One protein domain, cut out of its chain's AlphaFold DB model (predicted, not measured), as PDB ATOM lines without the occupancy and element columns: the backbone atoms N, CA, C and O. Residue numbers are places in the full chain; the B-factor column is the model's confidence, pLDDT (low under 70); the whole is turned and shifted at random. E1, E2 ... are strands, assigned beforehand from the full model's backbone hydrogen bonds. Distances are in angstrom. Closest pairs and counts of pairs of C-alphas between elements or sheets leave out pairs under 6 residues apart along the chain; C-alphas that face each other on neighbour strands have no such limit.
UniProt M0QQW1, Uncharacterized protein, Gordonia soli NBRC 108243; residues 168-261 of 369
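Overview. This is residues 168 to 261 of the 369 residues of an uncharacterized protein of Gordonia soli NBRC 108243 (UniProt M0QQW1). Two strongly twisted antiparallel sheets, E5 E6 E1 E7 and E2 E3 E4, stand partly face to face in a loose body, coming closest where the ends of E4 and E6 meet. From the E2 and E3 end of the smaller sheet a long loop, residues 186 to 203, reaches away, and its residues 192 to 197 stick out. The printed part has 94 residues with seven named strands, E1 to E7 in chain order, and no named helix; its class is all strand, though only 44 residues are in named elements. It is loose, with a radius of gyration of the C-alphas of 15.8 A, and elongated, spanning 53 by 34 by 23 A.

Arrangement. The larger sheet runs E5, residues 231 to 235, E6, 241 to 248, E1, 168 to 172, and E7, 258 to 261. E5 and E6 form a hairpin at 170 degrees, with N 232 and O 245 2.8 A apart, within hydrogen-bond range. E6 and E1 are antiparallel, with N 169 and O 246 at 2.8 A; E1 and E7 too, with N 170 and O 259 at 2.8 A. E2, residues 178 to 185, E3, 204 to 211, and E4, 217 to 222, form a meander, each strand the antiparallel neighbour of the one before; N 181 and O 208 are 2.9 A apart, N 207 and O 220 2.8 A. The closest C-alphas of E4 and E6 are those of Leu 222 and Thr 248, 5.2 A apart. E2 and E6 are apart.

Along the chain. E1 begins at C-alpha 168 (-28.674, 100.889, 9.760), and E7 ends at C-alpha 261 (-24.314, 103.555, 11.121). E3 measures 22.6 A, E2 21.0 A and E6 20.0 A.

Size, cuts and confidence. The C-alphas of Pro 195 and Gly 237 are the two farthest apart, 54.9 A. The printed part has no cut. The link from E2 to E3, 18 residues, is long, and its residues 186 to 203 have pLDDT under 70.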
ATOM      1  N   TRP A 168     -29.571 101.863   9.169       94.25
ATOM      2  CA  TRP A 168     -28.674 100.889   9.760       94.25
ATOM      3  C   TRP A 168     -28.357 101.216  11.222       94.25
ATOM      4  O   TRP A 168     -27.970 102.336  11.569       94.25
ATOM      5  N   TRP A 169     -28.479 100.202  12.069       94.75
ATOM      6  CA  TRP A 169     -28.114 100.212  13.482       94.75
ATOM      7  C   TRP A 169     -27.085  99.123  13.744       94.75
ATOM      8  O   TRP A 169     -27.192  98.043  13.176       94.75
ATOM      9  N   ARG A 170     -26.108  99.384  14.613       95.50
ATOM     10  CA  ARG A 170     -25.098  98.422  15.058       95.50
ATOM     11  C   ARG A 170     -25.137  98.260  16.564       95.50
ATOM     12  O   ARG A 170     -25.112  99.250  17.288       95.50
ATOM     13  N   LEU A 171     -25.112  97.022  17.018       95.44
ATOM     14  CA  LEU A 171     -24.771  96.637  18.374       95.44
ATOM     15  C   LEU A 171     -23.339  96.110  18.369       95.44
ATOM     16  O   LEU A 171     -23.056  95.109  17.716       95.44
ATOM     17  N   ASP A 172     -22.444  96.790  19.076       93.50
ATOM     18  CA  ASP A 172     -21.058  96.352  19.248       93.50
ATOM     19  C   ASP A 172     -20.926  95.534  20.539       93.50
ATOM     20  O   ASP A 172     -21.424  95.956  21.581       93.50
ATOM     21  N   ASN A 173     -20.202  94.414  20.483       93.62
ATOM     22  CA  ASN A 173     -20.006  93.467  21.588       93.62
ATOM     23  C   ASN A 173     -21.338  93.028  22.232       93.62
ATOM     24  O   ASN A 173     -21.583  93.357  23.397       93.62
ATOM     25  N   PRO A 174     -22.205  92.319  21.482       92.81
ATOM     26  CA  PRO A 174     -23.475  91.832  22.008       92.81
ATOM     27  C   PRO A 174     -23.259  91.015  23.294       92.81
ATOM     28  O   PRO A 174     -22.345  90.183  23.332       92.81
ATOM     29  N   PRO A 175     -24.060  91.241  24.350       91.19
ATOM     30  CA  PRO A 175     -23.941  90.479  25.585       91.19
ATOM     31  C   PRO A 175     -24.201  88.983  25.352       91.19
ATOM     32  O   PRO A 175     -25.072  88.596  24.575       91.19
ATOM     33  N   THR A 176     -23.435  88.125  26.027       89.81
ATOM     34  CA  THR A 176     -23.467  86.664  25.823       89.81
ATOM     35  C   THR A 176     -24.709  85.980  26.397       89.81
ATOM     36  O   THR A 176     -24.977  84.819  26.087       89.81
ATOM     37  N   ASP A 177     -25.444  86.676  27.262       92.25
ATOM     38  CA  ASP A 177     -26.707  86.243  27.859       92.25
ATOM     39  C   ASP A 177     -27.924  86.518  26.957       92.25
ATOM     40  O   ASP A 177     -29.045  86.183  27.335       92.25
ATOM     41  N   PHE A 178     -27.724  87.079  25.758       92.44
ATOM     42  CA  PHE A 178     -28.786  87.309  24.781       92.44
ATOM     43  C   PHE A 178     -28.624  86.444  23.528       92.44
ATOM     44  O   PHE A 178     -27.529  86.271  22.996       92.44
ATOM     45  N   ASP A 179     -29.754  85.942  23.043       90.88
ATOM     46  CA  ASP A 179     -29.917  85.312  21.741       90.88
ATOM     47  C   ASP A 179     -30.484  86.313  20.735       90.88
ATOM     48  O   ASP A 179     -31.387  87.094  21.049       90.88
ATOM     49  N   TYR A 180     -29.965  86.248  19.511       91.56
ATOM     50  CA  TYR A 180     -30.384  87.058  18.373       91.56
ATOM     51  C   TYR A 180     -30.769  86.092  17.254       91.56
ATOM     52  O   TYR A 180     -29.907  85.454  16.653       91.56
ATOM     53  N   GLU A 181     -32.066  85.932  17.016       90.62
ATOM     54  CA  GLU A 181     -32.607  84.942  16.085       90.62
ATOM     55  C   GLU A 181     -33.415  85.633  14.987       90.62
ATOM     56  O   GLU A 181     -34.168  86.570  15.249       90.62
ATOM     57  N   ILE A 182     -33.268  85.172  13.745       88.44
ATOM     58  CA  ILE A 182     -34.105  85.642  12.638       88.44
ATOM     59  C   ILE A 182     -35.341  84.767  12.572       88.44
ATOM     60  O   ILE A 182     -35.235  83.544  12.496       88.44
ATOM     61  N   ILE A 183     -36.501  85.407  12.512       87.19
ATOM     62  CA  ILE A 183     -37.765  84.735  12.257       87.19
ATOM     63  C   ILE A 183     -38.284  85.229  10.912       87.19
ATOM     64  O   ILE A 183     -38.624  86.405  10.752       87.19
ATOM     65  N   ASP A 184     -38.326  84.315   9.946       84.00
ATOM     66  CA  ASP A 184     -39.010  84.528   8.677       84.00
ATOM     67  C   ASP A 184     -40.488  84.198   8.891       84.00
ATOM     68  O   ASP A 184     -40.885  83.034   8.944       84.00
ATOM     69  N   ASP A 185     -41.298  85.240   9.056       74.69
ATOM     70  CA  ASP A 185     -42.727  85.090   9.276       74.69
ATOM     71  C   ASP A 185     -43.435  85.148   7.921       74.69
ATOM     72  O   ASP A 185     -43.611  86.209   7.309       74.69
ATOM     73  N   ARG A 186     -43.799  83.970   7.414       58.84
ATOM     74  CA  ARG A 186     -44.799  83.836   6.353       58.84
ATOM     75  C   ARG A 186     -46.155  83.670   7.017       58.84
ATOM     76  O   ARG A 186     -46.778  82.619   6.891       58.84
ATOM     77  N   GLU A 187     -46.591  84.681   7.753       51.03
ATOM     78  CA  GLU A 187     -47.971  84.709   8.216       51.03
ATOM     79  C   GLU A 187     -48.870  84.780   6.975       51.03
ATOM     80  O   GLU A 187     -48.843  85.749   6.207       51.03
ATOM     81  N   GLU A 188     -49.619  83.700   6.739       45.25
ATOM     82  CA  GLU A 188     -50.751  83.695   5.821       45.25
ATOM     83  C   GLU A 188     -51.759  84.670   6.432       45.25
ATOM     84  O   GLU A 188     -52.461  84.366   7.394       45.25
ATOM     85  N   PHE A 189     -51.705  85.914   5.968       40.25
ATOM     86  CA  PHE A 189     -52.568  86.958   6.473       40.25
ATOM     87  C   PHE A 189     -53.977  86.659   5.951       40.25
ATOM     88  O   PHE A 189     -54.332  87.055   4.840       40.25
ATOM     89  N   ASP A 190     -54.782  85.958   6.753       41.25
ATOM     90  CA  ASP A 190     -56.239  85.935   6.619       41.25
ATOM     91  C   ASP A 190     -56.745  87.339   6.980       41.25
ATOM     92  O   ASP A 190     -57.333  87.595   8.033       41.25
ATOM     93  N   ALA A 191     -56.449  88.309   6.107       41.09
ATOM     94  CA  ALA A 191     -57.118  89.588   6.146       41.09
ATOM     95  C   ALA A 191     -58.614  89.296   6.117       41.09
ATOM     96  O   ALA A 191     -59.087  88.470   5.338       41.09
ATOM     97  N   PHE A 192     -59.357  90.065   6.901       39.41
ATOM     98  CA  PHE A 192     -60.800  90.253   6.807       39.41
ATOM     99  C   PHE A 192     -61.190  90.907   5.454       39.41
ATOM    100  O   PHE A 192     -61.977  91.846   5.394       39.41
ATOM    101  N   ALA A 193     -60.567  90.483   4.355       39.97
ATOM    102  CA  ALA A 193     -60.956  90.774   2.996       39.97
ATOM    103  C   ALA A 193     -62.098  89.823   2.637       39.97
ATOM    104  O   ALA A 193     -62.155  88.687   3.106       39.97
ATOM    105  N   ALA A 194     -63.042  90.318   1.842       41.16
ATOM    106  CA  ALA A 194     -64.243  89.607   1.423       41.16
ATOM    107  C   ALA A 194     -63.991  88.118   1.072       41.16
ATOM    108  O   ALA A 194     -62.917  87.787   0.557       41.16
ATOM    109  N   PRO A 195     -64.977  87.219   1.293       39.00
ATOM    110  CA  PRO A 195     -64.828  85.794   1.009       39.00
ATOM    111  C   PRO A 195     -64.275  85.570  -0.406       39.00
ATOM    112  O   PRO A 195     -64.936  85.906  -1.387       39.00
ATOM    113  N   GLY A 196     -63.056  85.026  -0.508       47.91
ATOM    114  CA  GLY A 196     -62.414  84.684  -1.782       47.91
ATOM    115  C   GLY A 196     -61.142  85.456  -2.150       47.91
ATOM    116  O   GLY A 196     -60.529  85.107  -3.157       47.91
ATOM    117  N   TYR A 197     -60.694  86.443  -1.362       37.72
ATOM    118  CA  TYR A 197     -59.439  87.164  -1.629       37.72
ATOM    119  C   TYR A 197     -58.322  86.755  -0.653       37.72
ATOM    120  O   TYR A 197     -58.239  87.270   0.457       37.72
ATOM    121  N   ARG A 198     -57.432  85.841  -1.070       41.78
ATOM    122  CA  ARG A 198     -56.147  85.608  -0.384       41.78
ATOM    123  C   ARG A 198     -55.112  86.577  -0.944       41.78
ATOM    124  O   ARG A 198     -54.596  86.362  -2.040       41.78
ATOM    125  N   ALA A 199     -54.820  87.647  -0.214       44.03
ATOM    126  CA  ALA A 199     -53.679  88.502  -0.515       44.03
ATOM    127  C   ALA A 199     -52.487  88.029   0.323       44.03
ATOM    128  O   ALA A 199     -52.505  88.138   1.545       44.03
ATOM    129  N   PHE A 200     -51.448  87.501  -0.323       44.94
ATOM    130  CA  PHE A 200     -50.192  87.217   0.366       44.94
ATOM    131  C   PHE A 200     -49.509  88.549   0.680       44.94
ATOM    132  O   PHE A 200     -49.053  89.246  -0.229       44.94
ATOM    133  N   ALA A 201     -49.445  88.918   1.959       53.06
ATOM    134  CA  ALA A 201     -48.539  89.973   2.384       53.06
ATOM    135  C   ALA A 201     -47.094  89.549   2.038       53.06
ATOM    136  O   ALA A 201     -46.773  88.358   2.124       53.06
ATOM    137  N   PRO A 202     -46.214  90.478   1.619       58.44
ATOM    138  CA  PRO A 202     -44.811  90.148   1.396       58.44
ATOM    139  C   PRO A 202     -44.221  89.556   2.682       58.44
ATOM    140  O   PRO A 202     -44.524  90.035   3.777       58.44
ATOM    141  N   ALA A 203     -43.408  88.504   2.544       63.84
ATOM    142  CA  ALA A 203     -42.792  87.819   3.679       63.84
ATOM    143  C   ALA A 203     -42.057  88.833   4.568       63.84
ATOM    144  O   ALA A 203     -41.178  89.554   4.089       63.84
ATOM    145  N   ARG A 204     -42.431  88.897   5.850       80.56
ATOM    146  CA  ARG A 204     -41.818  89.823   6.805       80.56
ATOM    147  C   ARG A 204     -40.689  89.117   7.531       80.56
ATOM    148  O   ARG A 204     -40.843  87.992   8.005       80.56
ATOM    149  N   ARG A 205     -39.550  89.795   7.630       88.69
ATOM    150  CA  ARG A 205     -38.402  89.316   8.400       88.69
ATOM    151  C   ARG A 205     -38.354  90.039   9.727       88.69
ATOM    152  O   ARG A 205     -38.516  91.257   9.779       88.69
ATOM    153  N   TRP A 206     -38.091  89.296  10.788       91.56
ATOM    154  CA  TRP A 206     -38.021  89.840  12.133       91.56
ATOM    155  C   TRP A 206     -36.723  89.418  12.804       91.56
ATOM    156  O   TRP A 206     -36.292  88.276  12.661       91.56
ATOM    157  N   LEU A 207     -36.129  90.330  13.567       93.44
ATOM    158  CA  LEU A 207     -35.120  89.987  14.558       93.44
ATOM    159  C   LEU A 207     -35.824  89.759  15.896       93.44
ATOM    160  O   LEU A 207     -36.510  90.647  16.403       93.44
ATOM    161  N   MET A 208     -35.631  88.582  16.471       94.19
ATOM    162  CA  MET A 208     -35.999  88.261  17.839       94.19
ATOM    163  C   MET A 208     -34.766  88.408  18.730       94.19
ATOM    164  O   MET A 208     -33.759  87.735  18.516       94.19
ATOM    165  N   VAL A 209     -34.852  89.277  19.733       93.00
ATOM    166  CA  VAL A 209     -33.835  89.433  20.777       93.00
ATOM    167  C   VAL A 209     -34.386  88.828  22.060       93.00
ATOM    168  O   VAL A 209     -35.404  89.292  22.574       93.00
ATOM    169  N   ARG A 210     -33.734  87.787  22.583       94.44
ATOM    170  CA  ARG A 210     -34.174  87.060  23.782       94.44
ATOM    171  C   ARG A 210     -33.080  87.066  24.837       94.44
ATOM    172  O   ARG A 210     -31.968  86.642  24.563       94.44
ATOM    173  N   ASN A 211     -33.394  87.480  26.057       92.81
ATOM    174  CA  ASN A 211     -32.508  87.260  27.197       92.81
ATOM    175  C   ASN A 211     -32.665  85.809  27.694       92.81
ATOM    176  O   ASN A 211     -33.781  85.375  27.985       92.81
ATOM    177  N   ARG A 212     -31.565  85.059  27.794       89.62
ATOM    178  CA  ARG A 212     -31.561  83.635  28.174       89.62
ATOM    179  C   ARG A 212     -31.961  83.398  29.627       89.62
ATOM    180  O   ARG A 212     -32.558  82.369  29.924       89.62
ATOM    181  N   GLU A 213     -31.639  84.329  30.519       91.19
ATOM    182  CA  GLU A 213     -31.867  84.173  31.958       91.19
ATOM    183  C   GLU A 213     -33.282  84.592  32.362       91.19
ATOM    184  O   GLU A 213     -33.976  83.881  33.084       91.19
ATOM    185  N   THR A 214     -33.722  85.753  31.879       91.19
ATOM    186  CA  THR A 214     -35.010  86.360  32.250       91.19
ATOM    187  C   THR A 214     -36.152  85.968  31.318       91.19
ATOM    188  O   THR A 214     -37.307  86.259  31.622       91.19
ATOM    189  N   LEU A 215     -35.845  85.338  30.176       89.12
ATOM    190  CA  LEU A 215     -36.788  85.027  29.095       89.12
ATOM    191  C   LEU A 215     -37.507  86.260  28.520       89.12
ATOM    192  O   LEU A 215     -38.490  86.118  27.793       89.12
ATOM    193  N   ALA A 216     -37.021  87.471  28.811       86.75
ATOM    194  CA  ALA A 216     -37.509  88.689  28.183       86.75
ATOM    195  C   ALA A 216     -37.245  88.624  26.673       86.75
ATOM    196  O   ALA A 216     -36.149  88.254  26.245       86.75
ATOM    197  N   MET A 217     -38.248  88.979  25.872       90.19
ATOM    198  CA  MET A 217     -38.184  88.911  24.414       90.19
ATOM    199  C   MET A 217     -38.643  90.220  23.784       90.19
ATOM    200  O   MET A 217     -39.596  90.843  24.250       90.19
ATOM    201  N   GLU A 218     -37.996  90.590  22.688       90.25
ATOM    202  CA  GLU A 218     -38.379  91.713  21.842       90.25
ATOM    203  C   GLU A 218     -38.285  91.301  20.371       90.25
ATOM    204  O   GLU A 218     -37.281  90.738  19.938       90.25
ATOM    205  N   LYS A 219     -39.345  91.578  19.605       91.62
ATOM    206  CA  LYS A 219     -39.439  91.305  18.165       91.62
ATOM    207  C   LYS A 219     -39.358  92.641  17.424       91.62
ATOM    208  O   LYS A 219     -40.168  93.529  17.685       91.62
ATOM    209  N   VAL A 220     -38.404  92.782  16.506       89.44
ATOM    210  CA  VAL A 220     -38.196  94.000  15.705       89.44
ATOM    211  C   VAL A 220     -38.290  93.671  14.221       89.44
ATOM    212  O   VAL A 220     -37.664  92.724  13.750       89.44
ATOM    213  N   GLU A 221     -39.092  94.439  13.482       91.81
ATOM    214  CA  GLU A 221     -39.262  94.267  12.036       91.81
ATOM    215  C   GLU A 221     -38.001  94.719  11.292       91.81
ATOM    216  O   GLU A 221     -37.454  95.795  11.565       91.81
ATOM    217  N   LEU A 222     -37.545  93.891  10.354       91.38
ATOM    218  CA  LEU A 222     -36.405  94.164   9.489       91.38
ATOM    219  C   LEU A 222     -36.897  94.561   8.100       91.38
ATOM    220  O   LEU A 222     -37.753  93.897   7.515       91.38
ATOM    221  N   PHE A 223     -36.306  95.617   7.554       89.50
ATOM    222  CA  PHE A 223     -36.644  96.142   6.235       89.50
ATOM    223  C   PHE A 223     -35.517  95.856   5.254       89.50
ATOM    224  O   PHE A 223     -34.363  95.739   5.653       89.50
ATOM    225  N   ASP A 224     -35.844  95.760   3.972       86.25
ATOM    226  CA  ASP A 224     -34.847  95.688   2.907       86.25
ATOM    227  C   ASP A 224     -34.176  97.063   2.727       86.25
ATOM    228  O   ASP A 224     -34.863  98.088   2.670       86.25
ATOM    229  N   ASP A 225     -32.845  97.099   2.654       83.94
ATOM    230  CA  ASP A 225     -32.070  98.316   2.386       83.94
ATOM    231  C   ASP A 225     -32.076  98.743   0.904       83.94
ATOM    232  O   ASP A 225     -31.437  99.729   0.540       83.94
ATOM    233  N   GLY A 226     -32.793  98.006   0.053       84.31
ATOM    234  CA  GLY A 226     -32.819  98.148  -1.400       84.31
ATOM    235  C   GLY A 226     -31.865  97.187  -2.118       84.31
ATOM    236  O   GLY A 226     -31.973  97.040  -3.334       84.31
ATOM    237  N   ASN A 227     -30.968  96.512  -1.390       84.44
ATOM    238  CA  ASN A 227     -30.025  95.522  -1.917       84.44
ATOM    239  C   ASN A 227     -30.335  94.090  -1.449       84.44
ATOM    240  O   ASN A 227     -29.502  93.197  -1.618       84.44
ATOM    241  N   GLY A 228     -31.483  93.845  -0.814       83.88
ATOM    242  CA  GLY A 228     -31.811  92.548  -0.222       83.88
ATOM    243  C   GLY A 228     -31.164  92.310   1.142       83.88
ATOM    244  O   GLY A 228     -31.263  91.198   1.669       83.88
ATOM    245  N   THR A 229     -30.476  93.304   1.718       85.69
ATOM    246  CA  THR A 229     -29.716  93.136   2.963       85.69
ATOM    247  C   THR A 229     -30.407  93.863   4.104       85.69
ATOM    248  O   THR A 229     -30.677  95.055   4.037       85.69
ATOM    249  N   ASN A 230     -30.677  93.148   5.191       89.38
ATOM    250  CA  ASN A 230     -31.389  93.713   6.340       89.38
ATOM    251  C   ASN A 230     -30.762  93.376   7.696       89.38
ATOM    252  O   ASN A 230     -31.147  93.947   8.718       89.38
ATOM    253  N   LEU A 231     -29.777  92.478   7.700       92.00
ATOM    254  CA  LEU A 231     -29.066  92.026   8.883       92.00
ATOM    255  C   LEU A 231     -27.673  91.526   8.499       92.00
ATOM    256  O   LEU A 231     -27.513  90.799   7.518       92.00
ATOM    257  N   VAL A 232     -26.674  91.875   9.303       93.31
ATOM    258  CA  VAL A 232     -25.302  91.384   9.177       93.31
ATOM    259  C   VAL A 232     -24.771  91.009  10.555       93.31
ATOM    260  O   VAL A 232     -24.728  91.836  11.467       93.31
ATOM    261  N   TYR A 233     -24.321  89.764  10.693       93.88
ATOM    262  CA  TYR A 233     -23.559  89.308  11.852       93.88
ATOM    263  C   TYR A 233     -22.064  89.429  11.574       93.88
ATOM    264  O   TYR A 233     -21.588  89.072  10.495       93.88
ATOM    265  N   ARG A 234     -21.309  89.916  12.558       93.75
ATOM    266  CA  ARG A 234     -19.847  89.949  12.522       93.75
ATOM    267  C   ARG A 234     -19.301  89.071  13.625       93.75
ATOM    268  O   ARG A 234     -19.674  89.242  14.783       93.75
ATOM    269  N   TYR A 235     -18.379  88.192  13.267       93.62
ATOM    270  CA  TYR A 235     -17.673  87.321  14.195       93.62
ATOM    271  C   TYR A 235     -16.188  87.691  14.218       93.62
ATOM    272  O   TYR A 235     -15.671  88.238  13.241       93.62
ATOM    273  N   ASP A 236     -15.516  87.461  15.342       91.31
ATOM    274  CA  ASP A 236     -14.053  87.447  15.360       91.31
ATOM    275  C   ASP A 236     -13.511  86.153  14.726       91.31
ATOM    276  O   ASP A 236     -14.264  85.280  14.299       91.31
ATOM    277  N   GLY A 237     -12.184  86.023  14.643       88.12
ATOM    278  CA  GLY A 237     -11.531  84.825  14.100       88.12
ATOM    279  C   GLY A 237     -11.693  83.556  14.950       88.12
ATOM    280  O   GLY A 237     -11.037  82.563  14.648       88.12
ATOM    281  N   VAL A 238     -12.498  83.597  16.018       90.25
ATOM    282  CA  VAL A 238     -12.759  82.490  16.951       90.25
ATOM    283  C   VAL A 238     -14.275  82.285  17.134       90.25
ATOM    284  O   VAL A 238     -14.726  81.822  18.179       90.25
ATOM    285  N   ASP A 239     -15.075  82.652  16.127       88.19
ATOM    286  CA  ASP A 239     -16.539  82.513  16.094       88.19
ATOM    287  C   ASP A 239     -17.292  83.238  17.226       88.19
ATOM    288  O   ASP A 239     -18.466  82.964  17.493       88.19
ATOM    289  N   ARG A 240     -16.674  84.228  17.884       88.31
ATOM    290  CA  ARG A 240     -17.375  85.076  18.852       88.31
ATOM    291  C   ARG A 240     -18.083  86.206  18.129       88.31
ATOM    292  O   ARG A 240     -17.459  86.970  17.394       88.31
ATOM    293  N   LEU A 241     -19.376  86.375  18.385       91.62
ATOM    294  CA  LEU A 241     -20.148  87.477  17.819       91.62
ATOM    295  C   LEU A 241     -19.614  88.823  18.345       91.62
ATOM    296  O   LEU A 241     -19.646  89.103  19.542       91.62
ATOM    297  N   THR A 242     -19.085  89.651  17.446       94.56
ATOM    298  CA  THR A 242     -18.487  90.959  17.759       94.56
ATOM    299  C   THR A 242     -19.414  92.117  17.447       94.56
ATOM    300  O   THR A 242     -19.334  93.141  18.125       94.56
ATOM    301  N   ALA A 243     -20.303  91.974  16.465       95.19
ATOM    302  CA  ALA A 243     -21.335  92.965  16.206       95.19
ATOM    303  C   ALA A 243     -22.556  92.377  15.496       95.19
ATOM    304  O   ALA A 243     -22.446  91.429  14.716       95.19
ATOM    305  N   VAL A 244     -23.706  93.006  15.727       95.56
ATOM    306  CA  VAL A 244     -24.952  92.777  14.988       95.56
ATOM    307  C   VAL A 244     -25.346  94.085  14.324       95.56
ATOM    308  O   VAL A 244     -25.407  95.118  14.986       95.56
ATOM    309  N   GLU A 245     -25.597  94.063  13.022       96.38
ATOM    310  CA  GLU A 245     -26.038  95.229  12.258       96.38
ATOM    311  C   GLU A 245     -27.408  94.949  11.650       96.38
ATOM    312  O   GLU A 245     -27.565  93.925  11.000       96.38
ATOM    313  N   ILE A 246     -28.386  95.836  11.827       95.56
ATOM    314  CA  ILE A 246     -29.759  95.669  11.324       95.56
ATOM    315  C   ILE A 246     -30.253  96.903  10.588       95.56
ATOM    316  O   ILE A 246     -29.904  98.025  10.959       95.56
ATOM    317  N   TYR A 247     -31.124  96.697   9.604       94.19
ATOM    318  CA  TYR A 247     -31.844  97.765   8.925       94.19
ATOM    319  C   TYR A 247     -33.294  97.831   9.409       94.19
ATOM    320  O   TYR A 247     -34.129  96.984   9.089       94.19
ATOM    321  N   THR A 248     -33.588  98.835  10.234       93.00
ATOM    322  CA  THR A 248     -34.912  99.004  10.841       93.00
ATOM    323  C   THR A 248     -35.205 100.460  11.186       93.00
ATOM    324  O   THR A 248     -34.307 101.308  11.235       93.00
ATOM    325  N   TYR A 249     -36.477 100.771  11.423       87.94
ATOM    326  CA  TYR A 249     -36.895 102.079  11.917       87.94
ATOM    327  C   TYR A 249     -36.356 102.349  13.326       87.94
ATOM    328  O   TYR A 249     -35.847 103.440  13.597       87.94
ATOM    329  N   TRP A 250     -36.407 101.341  14.200       85.69
ATOM    330  CA  TRP A 250     -36.073 101.465  15.617       85.69
ATOM    331  C   TRP A 250     -35.224 100.279  16.071       85.69
ATOM    332  O   TRP A 250     -35.594  99.143  15.783       85.69
ATOM    333  N   PRO A 251     -34.106 100.507  16.778       91.19
ATOM    334  CA  PRO A 251     -33.302  99.408  17.273       91.19
ATOM    335  C   PRO A 251     -34.029  98.707  18.434       91.19
ATOM    336  O   PRO A 251     -34.819  99.356  19.129       91.19
ATOM    337  N   PRO A 252     -33.724  97.424  18.693       90.00
ATOM    338  CA  PRO A 252     -34.150  96.751  19.908       90.00
ATOM    339  C   PRO A 252     -33.732  97.529  21.160       90.00
ATOM    340  O   PRO A 252     -32.650  98.120  21.221       90.00
ATOM    341  N   ARG A 253     -34.590  97.515  22.175       88.31
ATOM    342  CA  ARG A 253     -34.296  98.022  23.519       88.31
ATOM    343  C   ARG A 253     -33.535  96.992  24.348       88.31
ATOM    344  O   ARG A 253     -32.776  97.359  25.242       88.31
ATOM    345  N   LEU A 254     -33.749  95.712  24.061       85.75
ATOM    346  CA  LEU A 254     -33.040  94.588  24.653       85.75
ATOM    347  C   LEU A 254     -31.709  94.316  23.937       85.75
ATOM    348  O   LEU A 254     -31.490  94.684  22.782       85.75
ATOM    349  N   GLY A 255     -30.811  93.626  24.641       83.75
ATOM    350  CA  GLY A 255     -29.563  93.134  24.062       83.75
ATOM    351  C   GLY A 255     -28.454  94.177  23.934       83.75
ATOM    352  O   GLY A 255     -27.517  93.947  23.184       83.75
ATOM    353  N   GLY A 256     -28.518  95.300  24.653       89.88
ATOM    354  CA  GLY A 256     -27.420  96.267  24.757       89.88
ATOM    355  C   GLY A 256     -27.646  97.575  23.997       89.88
ATOM    356  O   GLY A 256     -28.766  97.940  23.651       89.88
ATOM    357  N   LYS A 257     -26.563  98.336  23.788       91.94
ATOM    358  CA  LYS A 257     -26.631  99.691  23.225       91.94
ATOM    359  C   LYS A 257     -26.428  99.686  21.713       91.94
ATOM    360  O   LYS A 257     -25.311  99.506  21.229       91.94
ATOM    361  N   TRP A 258     -27.493  99.995  20.988       92.75
ATOM    362  CA  TRP A 258     -27.472 100.152  19.538       92.75
ATOM    363  C   TRP A 258     -27.068 101.572  19.124       92.75
ATOM    364  O   TRP A 258     -27.514 102.563  19.704       92.75
ATOM    365  N   VAL A 259     -26.233 101.681  18.091       90.50
ATOM    366  CA  VAL A 259     -25.757 102.951  17.532       90.50
ATOM    367  C   VAL A 259     -26.053 103.039  16.035       90.50
ATOM    368  O   VAL A 259     -25.929 102.039  15.333       90.50
ATOM    369  N   PRO A 260     -26.432 104.210  15.506       90.31
ATOM    370  CA  PRO A 260     -26.672 104.356  14.075       90.31
ATOM    371  C   PRO A 260     -25.358 104.280  13.271       90.31
ATOM    372  O   PRO A 260     -24.315 104.795  13.690       90.31
ATOM    373  N   ILE A 261     -25.415 103.652  12.096       91.12
ATOM    374  CA  ILE A 261     -24.314 103.555  11.121       91.12
ATOM    375  C   ILE A 261     -24.825 103.931   9.719       91.12
ATOM    376  O   ILE A 261     -26.029 103.969   9.478       91.12
TER     377      ILE A 261